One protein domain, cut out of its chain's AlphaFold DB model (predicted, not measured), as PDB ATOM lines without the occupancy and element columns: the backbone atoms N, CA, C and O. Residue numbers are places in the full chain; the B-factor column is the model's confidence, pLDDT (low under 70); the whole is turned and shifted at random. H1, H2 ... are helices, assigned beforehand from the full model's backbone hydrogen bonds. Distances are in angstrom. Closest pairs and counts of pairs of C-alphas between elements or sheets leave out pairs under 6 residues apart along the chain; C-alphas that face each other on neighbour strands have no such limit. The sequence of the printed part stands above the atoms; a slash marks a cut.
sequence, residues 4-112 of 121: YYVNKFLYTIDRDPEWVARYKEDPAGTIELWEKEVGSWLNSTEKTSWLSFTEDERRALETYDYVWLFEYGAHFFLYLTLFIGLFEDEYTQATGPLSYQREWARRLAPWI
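Overview. This is residues 4 to 112 of the 121 residues of an uncharacterized protein of Arthrobacter sp. MYb213 (UniProt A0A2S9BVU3). Crossed short helices build an elongated body in which H1 lies near the middle, between H3 and the first part of the long, kinked H6. H6 runs on toward one end of the longest axis, where H7 folds back from it, while loop residues 40 to 54 reach toward the other end. The printed part has 109 residues and seven named helices, H1 to H7 in order, with no named strand: all helix. It is compact, with a radius of gyration of the C-alphas of 14.6 A and spans of 46 by 30 by 21 A, only just elongated.

Arrangement. H6, residues 76 to 95, has a kink of 53 degrees near residue 87. Its residues 78 to 82 touch H1, residues 4 to 14, at a steep tilt of 45 degrees; the closest C-alphas, of Asp 14 and Leu 82, are 5.6 A apart. Residues 84 to 92 of H6 touch H7, residues 99 to 111, closest at the C-alphas of Tyr 91 and Tyr 100, 5.9 A. H2, residues 17 to 25, and H3, residues 27 to 39, form a helical hairpin, closest at the C-alphas of Tyr 23 and Thr 30, 5.4 A. Residues 27 to 31 of H3 touch H4, residues 55 to 62, closest at the C-alphas of Pro 27 and Glu 62, 5.0 A. H4 and H5, residues 66 to 72, only just touch, with 3 pairs of C-alphas within 8 A, and only at the corner. O i to N i+4 pairs are all within hydrogen-bond range in H1, H2, H4 and H5, against 8 of 9 in H3, 13 of 16 in H6 and 7 of 9 in H7.

Along the chain. H1 begins at C-alpha 4 (179.078, 219.173, 158.743); H7 ends at C-alpha 111 (188.106, 237.534, 149.345). H6 spans 24.5 A, H7 19.7 A.

Size, cuts and confidence. The C-alphas of Thr 45 and Gly 96 are farthest apart, 46.9 A. The H3 to H4 link is long. The printed part has no cut, and no printed residue is under 70 in pLDDT.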
ATOM      1  N   TYR A   4     178.861 220.613 158.703       95.38
ATOM      2  CA  TYR A   4     179.078 219.173 158.743       95.38
ATOM      3  C   TYR A   4     178.281 218.454 157.650       95.38
ATOM      4  O   TYR A   4     178.852 217.627 156.951       95.38
ATOM      5  N   TYR A   5     176.998 218.775 157.465       97.12
ATOM      6  CA  TYR A   5     176.149 218.081 156.495       97.12
ATOM      7  C   TYR A   5     176.546 218.389 155.046       97.12
ATOM      8  O   TYR A   5     176.644 217.471 154.234       97.12
ATOM      9  N   VAL A   6     176.888 219.651 154.754       98.06
ATOM     10  CA  VAL A   6     177.451 220.069 153.455       98.06
ATOM     11  C   VAL A   6     178.773 219.352 153.170       98.06
ATOM     12  O   VAL A   6     178.932 218.737 152.118       98.06
ATOM     13  N   ASN A   7     179.704 219.356 154.128       97.94
ATOM     14  CA  ASN A   7     180.988 218.671 153.978       97.94
ATOM     15  C   ASN A   7     180.811 217.157 153.835       97.94
ATOM     16  O   ASN A   7     181.510 216.533 153.043       97.94
ATOM     17  N   LYS A   8     179.865 216.564 154.570       97.25
ATOM     18  CA  LYS A   8     179.544 215.142 154.469       97.25
ATOM     19  C   LYS A   8     179.089 214.797 153.052       97.25
ATOM     20  O   LYS A   8     179.624 213.848 152.494       97.25
ATOM     21  N   PHE A   9     178.171 215.570 152.470       98.31
ATOM     22  CA  PHE A   9     177.726 215.371 151.089       98.31
ATOM     23  C   PHE A   9     178.889 215.434 150.111       98.31
ATOM     24  O   PHE A   9     179.180 214.423 149.474       98.31
ATOM     25  N   LEU A  10     179.616 216.555 150.078       98.50
ATOM     26  CA  LEU A  10     180.745 216.754 149.164       98.50
ATOM     27  C   LEU A  10     181.771 215.618 149.276       98.50
ATOM     28  O   LEU A  10     182.175 215.047 148.268       98.50
ATOM     29  N   TYR A  11     182.130 215.242 150.506       97.75
ATOM     30  CA  TYR A  11     183.047 214.135 150.763       97.75
ATOM     31  C   TYR A  11     182.516 212.805 150.229       97.75
ATOM     32  O   TYR A  11     183.256 212.058 149.605       97.75
ATOM     33  N   THR A  12     181.252 212.469 150.483       97.38
ATOM     34  CA  THR A  12     180.703 211.175 150.049       97.38
ATOM     35  C   THR A  12     180.486 211.089 148.542       97.38
ATOM     36  O   THR A  12     180.699 210.016 147.988       97.38
ATOM     37  N   ILE A  13     180.120 212.194 147.883       98.38
ATOM     38  CA  ILE A  13     179.965 212.236 146.426       98.38
ATOM     39  C   ILE A  13     181.316 212.007 145.743       98.38
ATOM     40  O   ILE A  13     181.420 211.136 144.890       98.38
ATOM     41  N   ASP A  14     182.374 212.703 146.174       97.62
ATOM     42  CA  ASP A  14     183.717 212.623 145.568       97.62
ATOM     43  C   ASP A  14     184.395 211.242 145.718       97.62
ATOM     44  O   ASP A  14     185.407 210.943 145.086       97.62
ATOM     45  N   ARG A  15     183.858 210.363 146.572       95.69
ATOM     46  CA  ARG A  15     184.449 209.048 146.872       95.69
ATOM     47  C   ARG A  15     183.936 207.914 145.994       95.69
ATOM     48  O   ARG A  15     184.502 206.821 146.067       95.69
ATOM     49  N   ASP A  16     182.911 208.158 145.189       96.75
ATOM     50  CA  ASP A  16     182.270 207.146 144.359       96.75
ATOM     51  C   ASP A  16     182.003 207.706 142.951       96.75
ATOM     52  O   ASP A  16     181.194 208.626 142.798       96.75
ATOM     53  N   PRO A  17     182.649 207.157 141.904       96.69
ATOM     54  CA  PRO A  17     182.466 207.613 140.529       96.69
ATOM     55  C   PRO A  17     181.012 207.608 140.053       96.69
ATOM     56  O   PRO A  17     180.653 208.440 139.220       96.69
ATOM     57  N   GLU A  18     180.166 206.706 140.560       97.81
ATOM     58  CA  GLU A  18     178.755 206.711 140.182       97.81
ATOM     59  C   GLU A  18     178.017 207.913 140.775       97.81
ATOM     60  O   GLU A  18     177.185 208.519 140.102       97.81
ATOM     61  N   TRP A  19     178.326 208.281 142.022       98.19
ATOM     62  CA  TRP A  19     177.777 209.486 142.639       98.19
ATOM     63  C   TRP A  19     178.288 210.750 141.951       98.19
ATOM     64  O   TRP A  19     177.491 211.653 141.711       98.19
ATOM     65  N   VAL A  20     179.568 210.802 141.570       98.44
ATOM     66  CA  VAL A  20     180.126 211.916 140.783       98.44
ATOM     67  C   VAL A  20     179.390 212.062 139.448       98.44
ATOM     68  O   VAL A  20     178.956 213.161 139.107       98.44
ATOM     69  N   ALA A  21     179.209 210.963 138.707       98.00
ATOM     70  CA  ALA A  21     178.522 210.980 137.417       98.00
ATOM     71  C   ALA A  21     177.058 211.429 137.550       98.00
ATOM     72  O   ALA A  21     176.619 212.302 136.802       98.00
ATOM     73  N   ARG A  22     176.329 210.893 138.540       98.38
ATOM     74  CA  ARG A  22     174.945 211.299 138.833       98.38
ATOM     75  C   ARG A  22     174.859 212.769 139.215       98.38
ATOM     76  O   ARG A  22     174.010 213.477 138.688       98.38
ATOM     77  N   TYR A  23     175.760 213.238 140.079       98.69
ATOM     78  CA  TYR A  23     175.770 214.630 140.512       98.69
ATOM     79  C   TYR A  23     175.989 215.572 139.329       98.69
ATOM     80  O   TYR A  23     175.283 216.569 139.221       98.69
ATOM     81  N   LYS A  24     176.888 215.208 138.401       98.31
ATOM     82  CA  LYS A  24     177.110 215.953 137.158       98.31
ATOM     83  C   LYS A  24     175.850 216.052 136.293       98.31
ATOM     84  O   LYS A  24     175.569 217.120 135.757       98.31
ATOM     85  N   GLU A  25     175.146 214.935 136.122       98.44
ATOM     86  CA  GLU A  25     173.999 214.809 135.218       98.44
ATOM     87  C   GLU A  25     172.723 215.448 135.788       98.44
ATOM     88  O   GLU A  25     172.040 216.192 135.085       98.44
ATOM     89  N   ASP A  26     172.426 215.191 137.060       98.69
ATOM     90  CA  ASP A  26     171.253 215.700 137.772       98.69
ATOM     91  C   ASP A  26     171.626 216.072 139.220       98.69
ATOM     92  O   ASP A  26     171.504 215.249 140.140       98.69
ATOM     93  N   PRO A  27     172.085 217.316 139.452       98.62
ATOM     94  CA  PRO A  27     172.501 217.765 140.773       98.62
ATOM     95  C   PRO A  27     171.370 217.699 141.803       98.62
ATOM     96  O   PRO A  27     171.569 217.203 142.912       98.62
ATOM     97  N   ALA A  28     170.176 218.169 141.430       98.62
ATOM     98  CA  ALA A  28     169.027 218.259 142.328       98.62
ATOM     99  C   ALA A  28     168.507 216.872 142.717       98.62
ATOM    100  O   ALA A  28     168.355 216.580 143.909       98.62
ATOM    101  N   GLY A  29     168.315 215.986 141.733       98.69
ATOM    102  CA  GLY A  29     167.914 214.604 141.991       98.69
ATOM    103  C   GLY A  29     168.966 213.835 142.787       98.69
ATOM    104  O   GLY A  29     168.622 213.074 143.693       98.69
ATOM    105  N   THR A  30     170.254 214.090 142.535       98.75
ATOM    106  CA  THR A  30     171.349 213.479 143.302       98.75
ATOM    107  C   THR A  30     171.328 213.894 144.766       98.75
ATOM    108  O   THR A  30     171.461 213.037 145.640       98.75
ATOM    109  N   ILE A  31     171.128 215.179 145.062       98.56
ATOM    110  CA  ILE A  31     171.048 215.672 146.443       98.56
ATOM    111  C   ILE A  31     169.836 215.060 147.158       98.56
ATOM    112  O   ILE A  31     169.971 214.587 148.288       98.56
ATOM    113  N   GLU A  32     168.669 215.015 146.507       98.25
ATOM    114  CA  GLU A  32     167.464 214.408 147.084       98.25
ATOM    115  C   GLU A  32     167.658 212.913 147.382       98.25
ATOM    116  O   GLU A  32     167.296 212.434 148.463       98.25
ATOM    117  N   LEU A  33     168.237 212.166 146.438       98.38
ATOM    118  CA  LEU A  33     168.523 210.745 146.611       98.38
ATOM    119  C   LEU A  33     169.538 210.525 147.734       98.38
ATOM    120  O   LEU A  33     169.325 209.696 148.621       98.38
ATOM    121  N   TRP A  34     170.612 211.311 147.736       98.44
ATOM    122  CA  TRP A  34     171.661 211.216 148.736       98.44
ATOM    123  C   TRP A  34     171.131 211.456 150.151       98.44
ATOM    124  O   TRP A  34     171.476 210.703 151.060       98.44
ATOM    125  N   GLU A  35     170.263 212.449 150.369       97.00
ATOM    126  CA  GLU A  35     169.678 212.695 151.696       97.00
ATOM    127  C   GLU A  35     168.894 211.481 152.217       97.00
ATOM    128  O   GLU A  35     168.993 211.138 153.401       97.00
ATOM    129  N   LYS A  36     168.168 210.795 151.326       95.00
ATOM    130  CA  LYS A  36     167.382 209.597 151.654       95.00
ATOM    131  C   LYS A  36     168.273 208.389 151.951       95.00
ATOM    132  O   LYS A  36     168.012 207.662 152.912       95.00
ATOM    133  N   GLU A  37     169.313 208.173 151.151       95.38
ATOM    134  CA  GLU A  37     170.100 206.933 151.180       95.38
ATOM    135  C   GLU A  37     171.342 206.999 152.076       95.38
ATOM    136  O   GLU A  37     171.682 206.012 152.731       95.38
ATOM    137  N   VAL A  38     171.995 208.163 152.150       96.88
ATOM    138  CA  VAL A  38     173.317 208.355 152.773       96.88
ATOM    139  C   VAL A  38     173.281 209.419 153.875       96.88
ATOM    140  O   VAL A  38     173.890 209.253 154.939       96.88
ATOM    141  N   GLY A  39     172.543 210.508 153.659       96.06
ATOM    142  CA  GLY A  39     172.496 211.679 154.532       96.06
ATOM    143  C   GLY A  39     172.099 211.353 155.970       96.06
ATOM    144  O   GLY A  39     172.773 211.787 156.908       96.06
ATOM    145  N   SER A  40     171.110 210.479 156.154       95.12
ATOM    146  CA  SER A  40     170.642 210.069 157.486       95.12
ATOM    147  C   SER A  40     171.647 209.241 158.302       95.12
ATOM    148  O   SER A  40     171.551 209.229 159.524       95.12
ATOM    149  N   TRP A  41     172.626 208.566 157.694       96.38
ATOM    150  CA  TRP A  41     173.558 207.691 158.423       96.38
ATOM    151  C   TRP A  41     174.674 208.473 159.125       96.38
ATOM    152  O   TRP A  41     175.478 209.130 158.473       96.38
ATOM    153  N   LEU A  42     174.791 208.387 160.449       91.94
ATOM    154  CA  LEU A  42     175.929 208.968 161.179       91.94
ATOM    155  C   LEU A  42     177.166 208.063 161.117       91.94
ATOM    156  O   LEU A  42     178.299 208.540 161.119       91.94
ATOM    157  N   ASN A  43     176.928 206.754 161.053       90.25
ATOM    158  CA  ASN A  43     177.908 205.686 160.893       90.25
ATOM    159  C   ASN A  43     177.191 204.432 160.348       90.25
ATOM    160  O   ASN A  43     176.048 204.515 159.900       90.25
ATOM    161  N   SER A  44     177.847 203.270 160.375       92.50
ATOM    162  CA  SER A  44     177.296 202.017 159.836       92.50
ATOM    163  C   SER A  44     176.111 201.441 160.619       92.50
ATOM    164  O   SER A  44     175.452 200.529 160.124       92.50
ATOM    165  N   THR A  45     175.830 201.938 161.826       96.31
ATOM    166  CA  THR A  45     174.782 201.399 162.706       96.31
ATOM    167  C   THR A  45     173.744 202.432 163.140       96.31
ATOM    168  O   THR A  45     172.653 202.050 163.554       96.31
ATOM    169  N   GLU A  46     174.049 203.726 163.039       96.31
ATOM    170  CA  GLU A  46     173.207 204.803 163.565       96.31
ATOM    171  C   GLU A  46     172.685 205.721 162.462       96.31
ATOM    172  O   GLU A  46     173.432 206.179 161.592       96.31
ATOM    173  N   LYS A  47     171.390 206.044 162.557       95.81
ATOM    174  CA  LYS A  47     170.717 207.044 161.727       95.81
ATOM    175  C   LYS A  47     170.234 208.221 162.561       95.81
ATOM    176  O   LYS A  47     169.832 208.054 163.710       95.81
ATOM    177  N   THR A  48     170.197 209.392 161.942       92.94
ATOM    178  CA  THR A  48     169.591 210.608 162.477       92.94
ATOM    179  C   THR A  48     168.491 211.122 161.556       92.94
ATOM    180  O   THR A  48     168.546 210.944 160.340       92.94
ATOM    181  N   SER A  49     167.505 211.792 162.147       91.38
ATOM    182  CA  SER A  49     166.470 212.566 161.452       91.38
ATOM    183  C   SER A  49     166.659 214.080 161.599       91.38
ATOM    184  O   SER A  49     165.834 214.846 161.116       91.38
ATOM    185  N   TRP A  50     167.708 214.520 162.301       90.94
ATOM    186  CA  TRP A  50     167.929 215.931 162.645       90.94
ATOM    187  C   TRP A  50     168.732 216.715 161.604       90.94
ATOM    188  O   TRP A  50     168.859 217.932 161.724       90.94
ATOM    189  N   LEU A  51     169.315 216.035 160.616       92.75
ATOM    190  CA  LEU A  51     170.122 216.661 159.574       92.75
ATOM    191  C   LEU A  51     169.326 216.759 158.276       92.75
ATOM    192  O   LEU A  51     168.758 215.774 157.814       92.75
ATOM    193  N   SER A  52     169.329 217.950 157.693       95.06
ATOM    194  CA  SER A  52     168.751 218.256 156.389       95.06
ATOM    195  C   SER A  52     169.434 219.498 155.833       95.06
ATOM    196  O   SER A  52     169.866 220.358 156.613       95.06
ATOM    197  N   PHE A  53     169.494 219.634 154.510       97.38
ATOM    198  CA  PHE A  53     169.904 220.905 153.917       97.38
ATOM    199  C   PHE A  53     168.842 221.977 154.135       97.38
ATOM    200  O   PHE A  53     167.640 221.727 154.036       97.38
ATOM    201  N   THR A  54     169.298 223.193 154.393       97.06
ATOM    202  CA  THR A  54     168.488 224.390 154.162       97.06
ATOM    203  C   THR A  54     168.335 224.676 152.672       97.06
ATOM    204  O   THR A  54     169.032 224.096 151.841       97.06
ATOM    205  N   GLU A  55     167.426 225.588 152.328       97.12
ATOM    206  CA  GLU A  55     167.225 226.008 150.938       97.12
ATOM    207  C   GLU A  55     168.498 226.620 150.332       97.12
ATOM    208  O   GLU A  55     168.843 226.301 149.198       97.12
ATOM    209  N   ASP A  56     169.233 227.438 151.093       97.62
ATOM    210  CA  ASP A  56     170.474 228.064 150.620       97.62
ATOM    211  C   ASP A  56     171.595 227.045 150.407       97.62
ATOM    212  O   ASP A  56     172.240 227.058 149.359       97.62
ATOM    213  N   GLU A  57     171.793 226.125 151.359       98.25
ATOM    214  CA  GLU A  57     172.777 225.042 151.222       98.25
ATOM    215  C   GLU A  57     172.451 224.163 150.011       98.25
ATOM    216  O   GLU A  57     173.337 223.844 149.219       98.25
ATOM    217  N   ARG A  58     171.173 223.799 149.839       98.06
ATOM    218  CA  ARG A  58     170.724 222.992 148.704       98.06
ATOM    219  C   ARG A  58     170.979 223.715 147.389       98.06
ATOM    220  O   ARG A  58     171.627 223.149 146.520       98.06
ATOM    221  N   ARG A  59     170.538 224.969 147.268       98.50
ATOM    222  CA  ARG A  59     170.739 225.785 146.066       98.50
ATOM    223  C   ARG A  59     172.220 225.900 145.714       98.50
ATOM    224  O   ARG A  59     172.576 225.697 144.560       98.50
ATOM    225  N   ALA A  60     173.087 226.159 146.694       98.44
ATOM    226  CA  ALA A  60     174.526 226.249 146.457       98.44
ATOM    227  C   ALA A  60     175.117 224.934 145.922       98.44
ATOM    228  O   ALA A  60     175.970 224.965 145.034       98.44
ATOM    229  N   LEU A  61     174.658 223.785 146.425       98.56
ATOM    230  CA  LEU A  61     175.067 222.474 145.918       98.56
ATOM    231  C   LEU A  61     174.477 222.186 144.527       98.56
ATOM    232  O   LEU A  61     175.195 221.707 143.657       98.56
ATOM    233  N   GLU A  62     173.212 222.505 144.273       98.56
ATOM    234  CA  GLU A  62     172.559 222.287 142.972       98.56
ATOM    235  C   GLU A  62     173.203 223.101 141.847       98.56
ATOM    236  O   GLU A  62     173.305 222.632 140.714       98.56
ATOM    237  N   THR A  63     173.651 224.322 142.154       98.50
ATOM    238  CA  THR A  63     174.220 225.250 141.168       98.50
ATOM    239  C   THR A  63     175.743 225.332 141.209       98.50
ATOM    240  O   THR A  63     176.314 226.229 140.586       98.50
ATOM    241  N   TYR A  64     176.409 224.444 141.954       98.38
ATOM    242  CA  TYR A  64     177.867 224.435 142.111       98.38
ATOM    243  C   TYR A  64     178.439 225.794 142.552       98.38
ATOM    244  O   TYR A  64     179.486 226.241 142.066       98.38
ATOM    245  N   ASP A  65     177.747 226.494 143.457       98.44
ATOM    246  CA  ASP A  65     178.152 227.821 143.914       98.44
ATOM    247  C   ASP A  65     179.305 227.737 144.922       98.44
ATOM    248  O   ASP A  65     179.154 227.883 146.134       98.44
ATOM    249  N   TYR A  66     180.504 227.508 144.394       98.12
ATOM    250  CA  TYR A  66     181.732 227.435 145.178       98.12
ATOM    251  C   TYR A  66     182.125 228.758 145.844       98.12
ATOM    252  O   TYR A  66     182.965 228.744 146.746       98.12
ATOM    253  N   VAL A  67     181.551 229.893 145.420       98.06
ATOM    254  CA  VAL A  67     181.722 231.154 146.147       98.06
ATOM    255  C   VAL A  67     180.905 231.061 147.422       98.06
ATOM    256  O   VAL A  67     181.493 231.137 148.491       98.06
ATOM    257  N   TRP A  68     179.607 230.758 147.336       97.94
ATOM    258  CA  TRP A  68     178.771 230.561 148.524       97.94
ATOM    259  C   TRP A  68     179.354 229.511 149.481       97.94
ATOM    260  O   TRP A  68     179.463 229.764 150.679       97.94
ATOM    261  N   LEU A  69     179.814 228.363 148.962       98.19
ATOM    262  CA  LEU A  69     180.445 227.316 149.779       98.19
ATOM    263  C   LEU A  69     181.692 227.823 150.517       98.19
ATOM    264  O   LEU A  69     181.890 227.482 151.685       98.19
ATOM    265  N   PHE A  70     182.507 228.655 149.859       97.88
ATOM    266  CA  PHE A  70     183.657 229.303 150.486       97.88
ATOM    267  C   PHE A  70     183.212 230.221 151.627       97.88
ATOM    268  O   PHE A  70     183.681 230.066 152.750       97.88
ATOM    269  N   GLU A  71     182.274 231.133 151.361       96.88
ATOM    270  CA  GLU A  71     181.767 232.103 152.346       96.88
ATOM    271  C   GLU A  71     181.118 231.422 153.552       96.88
ATOM    272  O   GLU A  71     181.274 231.869 154.691       96.88
ATOM    273  N   TYR A  72     180.432 230.306 153.310       96.75
ATOM    274  CA  TYR A  72     179.784 229.496 154.333       96.75
ATOM    275  C   TYR A  72     180.774 228.684 155.188       96.75
ATOM    276  O   TYR A  72     180.411 228.169 156.248       96.75
ATOM    277  N   GLY A  73     182.037 228.577 154.770       96.94
ATOM    278  CA  GLY A  73     183.061 227.808 155.475       96.94
ATOM    279  C   GLY A  73     182.953 226.298 155.251       96.94
ATOM    280  O   GLY A  73     183.333 225.519 156.129       96.94
ATOM    281  N   ALA A  74     182.435 225.868 154.094       97.56
ATOM    282  CA  ALA A  74     182.604 224.489 153.649       97.56
ATOM    283  C   ALA A  74     184.102 224.188 153.472       97.56
ATOM    284  O   ALA A  74     184.901 225.064 153.132       97.56
ATOM    285  N   HIS A  75     184.515 222.945 153.713       96.44
ATOM    286  CA  HIS A  75     185.929 222.596 153.660       96.44
ATOM    287  C   HIS A  75     186.447 222.692 152.217       96.44
ATOM    288  O   HIS A  75     186.107 221.860 151.376       96.44
ATOM    289  N   PHE A  76     187.315 223.677 151.961       95.75
ATOM    290  CA  PHE A  76     187.777 224.097 150.630       95.75
ATOM    291  C   PHE A  76     188.126 222.955 149.679       95.75
ATOM    292  O   PHE A  76     187.706 222.932 148.525       95.75
ATOM    293  N   PHE A  77     188.895 221.987 150.178       95.50
ATOM    294  CA  PHE A  77     189.396 220.898 149.352       95.50
ATOM    295  C   PHE A  77     188.284 219.991 148.808       95.50
ATOM    296  O   PHE A  77     188.417 219.508 147.693       95.50
ATOM    297  N   LEU A  78     187.185 219.798 149.553       97.62
ATOM    298  CA  LEU A  78     186.139 218.832 149.195       97.62
ATOM    299  C   LEU A  78     185.404 219.216 147.911       97.62
ATOM    300  O   LEU A  78     185.128 218.359 147.083       97.62
ATOM    301  N   TYR A  79     185.081 220.498 147.742       97.94
ATOM    302  CA  TYR A  79     184.419 220.960 146.524       97.94
ATOM    303  C   TYR A  79     185.419 221.360 145.437       97.94
ATOM    304  O   TYR A  79     185.089 221.256 144.262       97.94
ATOM    305  N   LEU A  80     186.643 221.776 145.788       96.94
ATOM    306  CA  LEU A  80     187.669 222.079 144.789       96.94
ATOM    307  C   LEU A  80     187.994 220.860 143.918       96.94
ATOM    308  O   LEU A  80     187.956 220.970 142.696       96.94
ATOM    309  N   THR A  81     188.326 219.716 144.525       95.50
ATOM    310  CA  THR A  81     188.718 218.521 143.760       95.50
ATOM    311  C   THR A  81     187.551 217.940 142.985       95.50
ATOM    312  O   THR A  81     187.702 217.661 141.797       95.50
ATOM    313  N   LEU A  82     186.385 217.851 143.629       98.25
ATOM    314  CA  LEU A  82     185.165 217.374 142.993       98.25
ATOM    315  C   LEU A  82     184.824 218.223 141.766       98.25
ATOM    316  O   LEU A  82     184.657 217.692 140.675       98.25
ATOM    317  N   PHE A  83     184.766 219.550 141.904       98.25
ATOM    318  CA  PHE A  83     184.314 220.411 140.810       98.25
ATOM    319  C   PHE A  83     185.339 220.503 139.675       98.25
ATOM    320  O   PHE A  83     184.951 220.575 138.511       98.25
ATOM    321  N   ILE A  84     186.639 220.434 139.981       95.56
ATOM    322  CA  ILE A  84     187.668 220.253 138.949       95.56
ATOM    323  C   ILE A  84     187.398 218.961 138.165       95.56
ATOM    324  O   ILE A  84     187.319 219.007 136.940       95.56
ATOM    325  N   GLY A  85     187.178 217.838 138.858       94.88
ATOM    326  CA  GLY A  85     186.864 216.557 138.220       94.88
ATOM    327  C   GLY A  85     185.575 216.576 137.393       94.88
ATOM    328  O   GLY A  85     185.487 215.895 136.374       94.88
ATOM    329  N   LEU A  86     184.586 217.382 137.787       97.25
ATOM    330  CA  LEU A  86     183.336 217.538 137.046       97.25
ATOM    331  C   LEU A  86     183.508 218.348 135.753       97.25
ATOM    332  O   LEU A  86     182.912 217.982 134.739       97.25
ATOM    333  N   PHE A  87     184.292 219.432 135.770       97.00
ATOM    334  CA  PHE A  87     184.212 220.473 134.735       97.00
ATOM    335  C   PHE A  87     185.500 220.738 133.947       97.00
ATOM    336  O   PHE A  87     185.427 221.363 132.888       97.00
ATOM    337  N   GLU A  88     186.677 220.301 134.413       95.50
ATOM    338  CA  GLU A  88     187.954 220.702 133.800       95.50
ATOM    339  C   GLU A  88     188.075 220.285 132.327       95.50
ATOM    340  O   GLU A  88     188.536 221.086 131.507       95.50
ATOM    341  N   ASP A  89     187.618 219.088 131.962       96.19
ATOM    342  CA  ASP A  89     187.707 218.597 130.583       96.19
ATOM    343  C   ASP A  89     186.870 219.443 129.613       96.19
ATOM    344  O   ASP A  89     187.355 219.848 128.554       96.19
ATOM    345  N   GLU A  90     185.632 219.770 129.987       96.69
ATOM    346  CA  GLU A  90     184.720 220.591 129.178       96.69
ATOM    347  C   GLU A  90     185.251 222.017 129.026       96.69
ATOM    348  O   GLU A  90     185.287 222.567 127.922       96.69
ATOM    349  N   TYR A  91     185.741 222.601 130.121       96.81
ATOM    350  CA  TYR A  91     186.376 223.917 130.113       96.81
ATOM    351  C   TYR A  91     187.633 223.945 129.243       96.81
ATOM    352  O   TYR A  91     187.827 224.884 128.462       96.81
ATOM    353  N   THR A  92     188.469 222.910 129.342       97.38
ATOM    354  CA  THR A  92     189.700 222.779 128.558       97.38
ATOM    355  C   THR A  92     189.392 222.685 127.070       97.38
ATOM    356  O   THR A  92     190.024 223.381 126.275       97.38
ATOM    357  N   GLN A  93     188.391 221.890 126.690       97.88
ATOM    358  CA  GLN A  93     187.950 221.770 125.302       97.88
ATOM    359  C   GLN A  93     187.360 223.080 124.764       97.88
ATOM    360  O   GLN A  93     187.650 223.462 123.633       97.88
ATOM    361  N   ALA A  94     186.558 223.783 125.568       97.50
ATOM    362  CA  ALA A  94     185.855 224.985 125.126       97.50
ATOM    363  C   ALA A  94     186.736 226.245 125.107       97.50
ATOM    364  O   ALA A  94     186.578 227.101 124.238       97.50
ATOM    365  N   THR A  95     187.639 226.393 126.080       97.25
ATOM    366  CA  THR A  95     188.317 227.674 126.361       97.25
ATOM    367  C   THR A  95     189.824 227.554 126.604       97.25
ATOM    368  O   THR A  95     190.493 228.557 126.867       97.25
ATOM    369  N   GLY A  96     190.384 226.352 126.453       96.44
ATOM    370  CA  GLY A  96     191.805 226.074 126.628       96.44
ATOM    371  C   GLY A  96     192.189 225.702 128.064       96.44
ATOM    372  O   GLY A  96     191.377 225.815 128.987       96.44
ATOM    373  N   PRO A  97     193.435 225.239 128.267       95.69
ATOM    374  CA  PRO A  97     193.893 224.709 129.548       95.69
ATOM    375  C   PRO A  97     193.887 225.771 130.656       95.69
ATOM    376  O   PRO A  97     194.119 226.957 130.405       95.69
ATOM    377  N   LEU A  98     193.678 225.323 131.899       94.62
ATOM    378  CA  LEU A  98     193.626 226.142 133.122       94.62
ATOM    379  C   LEU A  98     192.497 227.188 133.177       94.62
ATOM    380  O   LEU A  98     192.470 228.039 134.069       94.62
ATOM    381  N   SER A  99     191.577 227.180 132.219       97.00
ATOM    382  CA  SER A  99     190.482 228.150 132.135       97.00
ATOM    383  C   SER A  99     189.542 228.081 133.342       97.00
ATOM    384  O   SER A  99     189.204 229.130 133.900       97.00
ATOM    385  N   TYR A 100     189.204 226.875 133.806       96.69
ATOM    386  CA  TYR A 100     188.346 226.661 134.973       96.69
ATOM    387  C   TYR A 100     188.952 227.248 136.256       96.69
ATOM    388  O   TYR A 100     188.317 228.019 136.975       96.69
ATOM    389  N   GLN A 101     190.231 226.974 136.513       95.88
ATOM    390  CA  GLN A 101     190.948 227.465 137.691       95.88
ATOM    391  C   GLN A 101     191.135 228.986 137.646       95.88
ATOM    392  O   GLN A 101     191.067 229.659 138.676       95.88
ATOM    393  N   ARG A 102     191.340 229.561 136.453       96.69
ATOM    394  CA  ARG A 102     191.415 231.021 136.278       96.69
ATOM    395  C   ARG A 102     190.076 231.693 136.561       96.69
ATOM    396  O   ARG A 102     190.051 232.759 137.172       96.69
ATOM    397  N   GLU A 103     188.974 231.081 136.135       97.06
ATOM    398  CA  GLU A 103     187.625 231.521 136.486       97.06
ATOM    399  C   GLU A 103     187.383 231.462 137.991       97.06
ATOM    400  O   GLU A 103     186.952 232.457 138.579       97.06
ATOM    401  N   TRP A 104     187.740 230.344 138.614       96.81
ATOM    402  CA  TRP A 104     187.644 230.159 140.055       96.81
ATOM    403  C   TRP A 104     188.384 231.249 140.830       96.81
ATOM    404  O   TRP A 104     187.805 231.915 141.692       96.81
ATOM    405  N   ALA A 105     189.649 231.495 140.475       96.50
ATOM    406  CA  ALA A 105     190.466 232.542 141.081       96.50
ATOM    407  C   ALA A 105     189.830 233.931 140.923       96.50
ATOM    408  O   ALA A 105     189.807 234.717 141.869       96.50
ATOM    409  N   ARG A 106     189.262 234.228 139.747       98.12
ATOM    410  CA  ARG A 106     188.562 235.491 139.483       98.12
ATOM    411  C   ARG A 106     187.315 235.646 140.356       98.12
ATOM    412  O   ARG A 106     187.085 236.729 140.885       98.12
ATOM    413  N   ARG A 107     186.514 234.586 140.504       97.94
ATOM    414  CA  ARG A 107     185.271 234.603 141.294       97.94
ATOM    415  C   ARG A 107     185.526 234.717 142.797       97.94
ATOM    416  O   ARG A 107     184.744 235.373 143.476       97.94
ATOM    417  N   LEU A 108     186.632 234.166 143.301       97.50
ATOM    418  CA  LEU A 108     187.045 234.312 144.704       97.50
ATOM    419  C   LEU A 108     187.926 235.540 144.981       97.50
ATOM    420  O   LEU A 108     188.186 235.849 146.141       97.50
ATOM    421  N   ALA A 109     188.347 236.290 143.958       98.06
ATOM    422  CA  ALA A 109     189.149 237.505 144.127       98.06
ATOM    423  C   ALA A 109     188.582 238.527 145.143       98.06
ATOM    424  O   ALA A 109     189.386 239.147 145.842       98.06
ATOM    425  N   PRO A 110     187.250 238.690 145.319       96.94
ATOM    426  CA  PRO A 110     186.695 239.563 146.359       96.94
ATOM    427  C   PRO A 110     187.055 239.183 147.806       96.94
ATOM    428  O   PRO A 110     186.778 239.967 148.715       96.94
ATOM    429  N   TRP A 111     187.629 237.999 148.038       96.62
ATOM    430  CA  TRP A 111     188.106 237.534 149.345       96.62
ATOM    431  C   TRP A 111     189.596 237.794 149.600       96.62
ATOM    432  O   TRP A 111     190.081 237.557 150.705       96.62
ATOM    433  N   ILE A 112     190.331 238.330 148.623       96.25
ATOM    434  CA  ILE A 112     191.738 238.702 148.807       96.25
ATOM    435  C   ILE A 112     191.847 239.800 149.874       96.25
ATOM    436  O   ILE A 112     191.210 240.846 149.776       96.25
TER     437      ILE A 112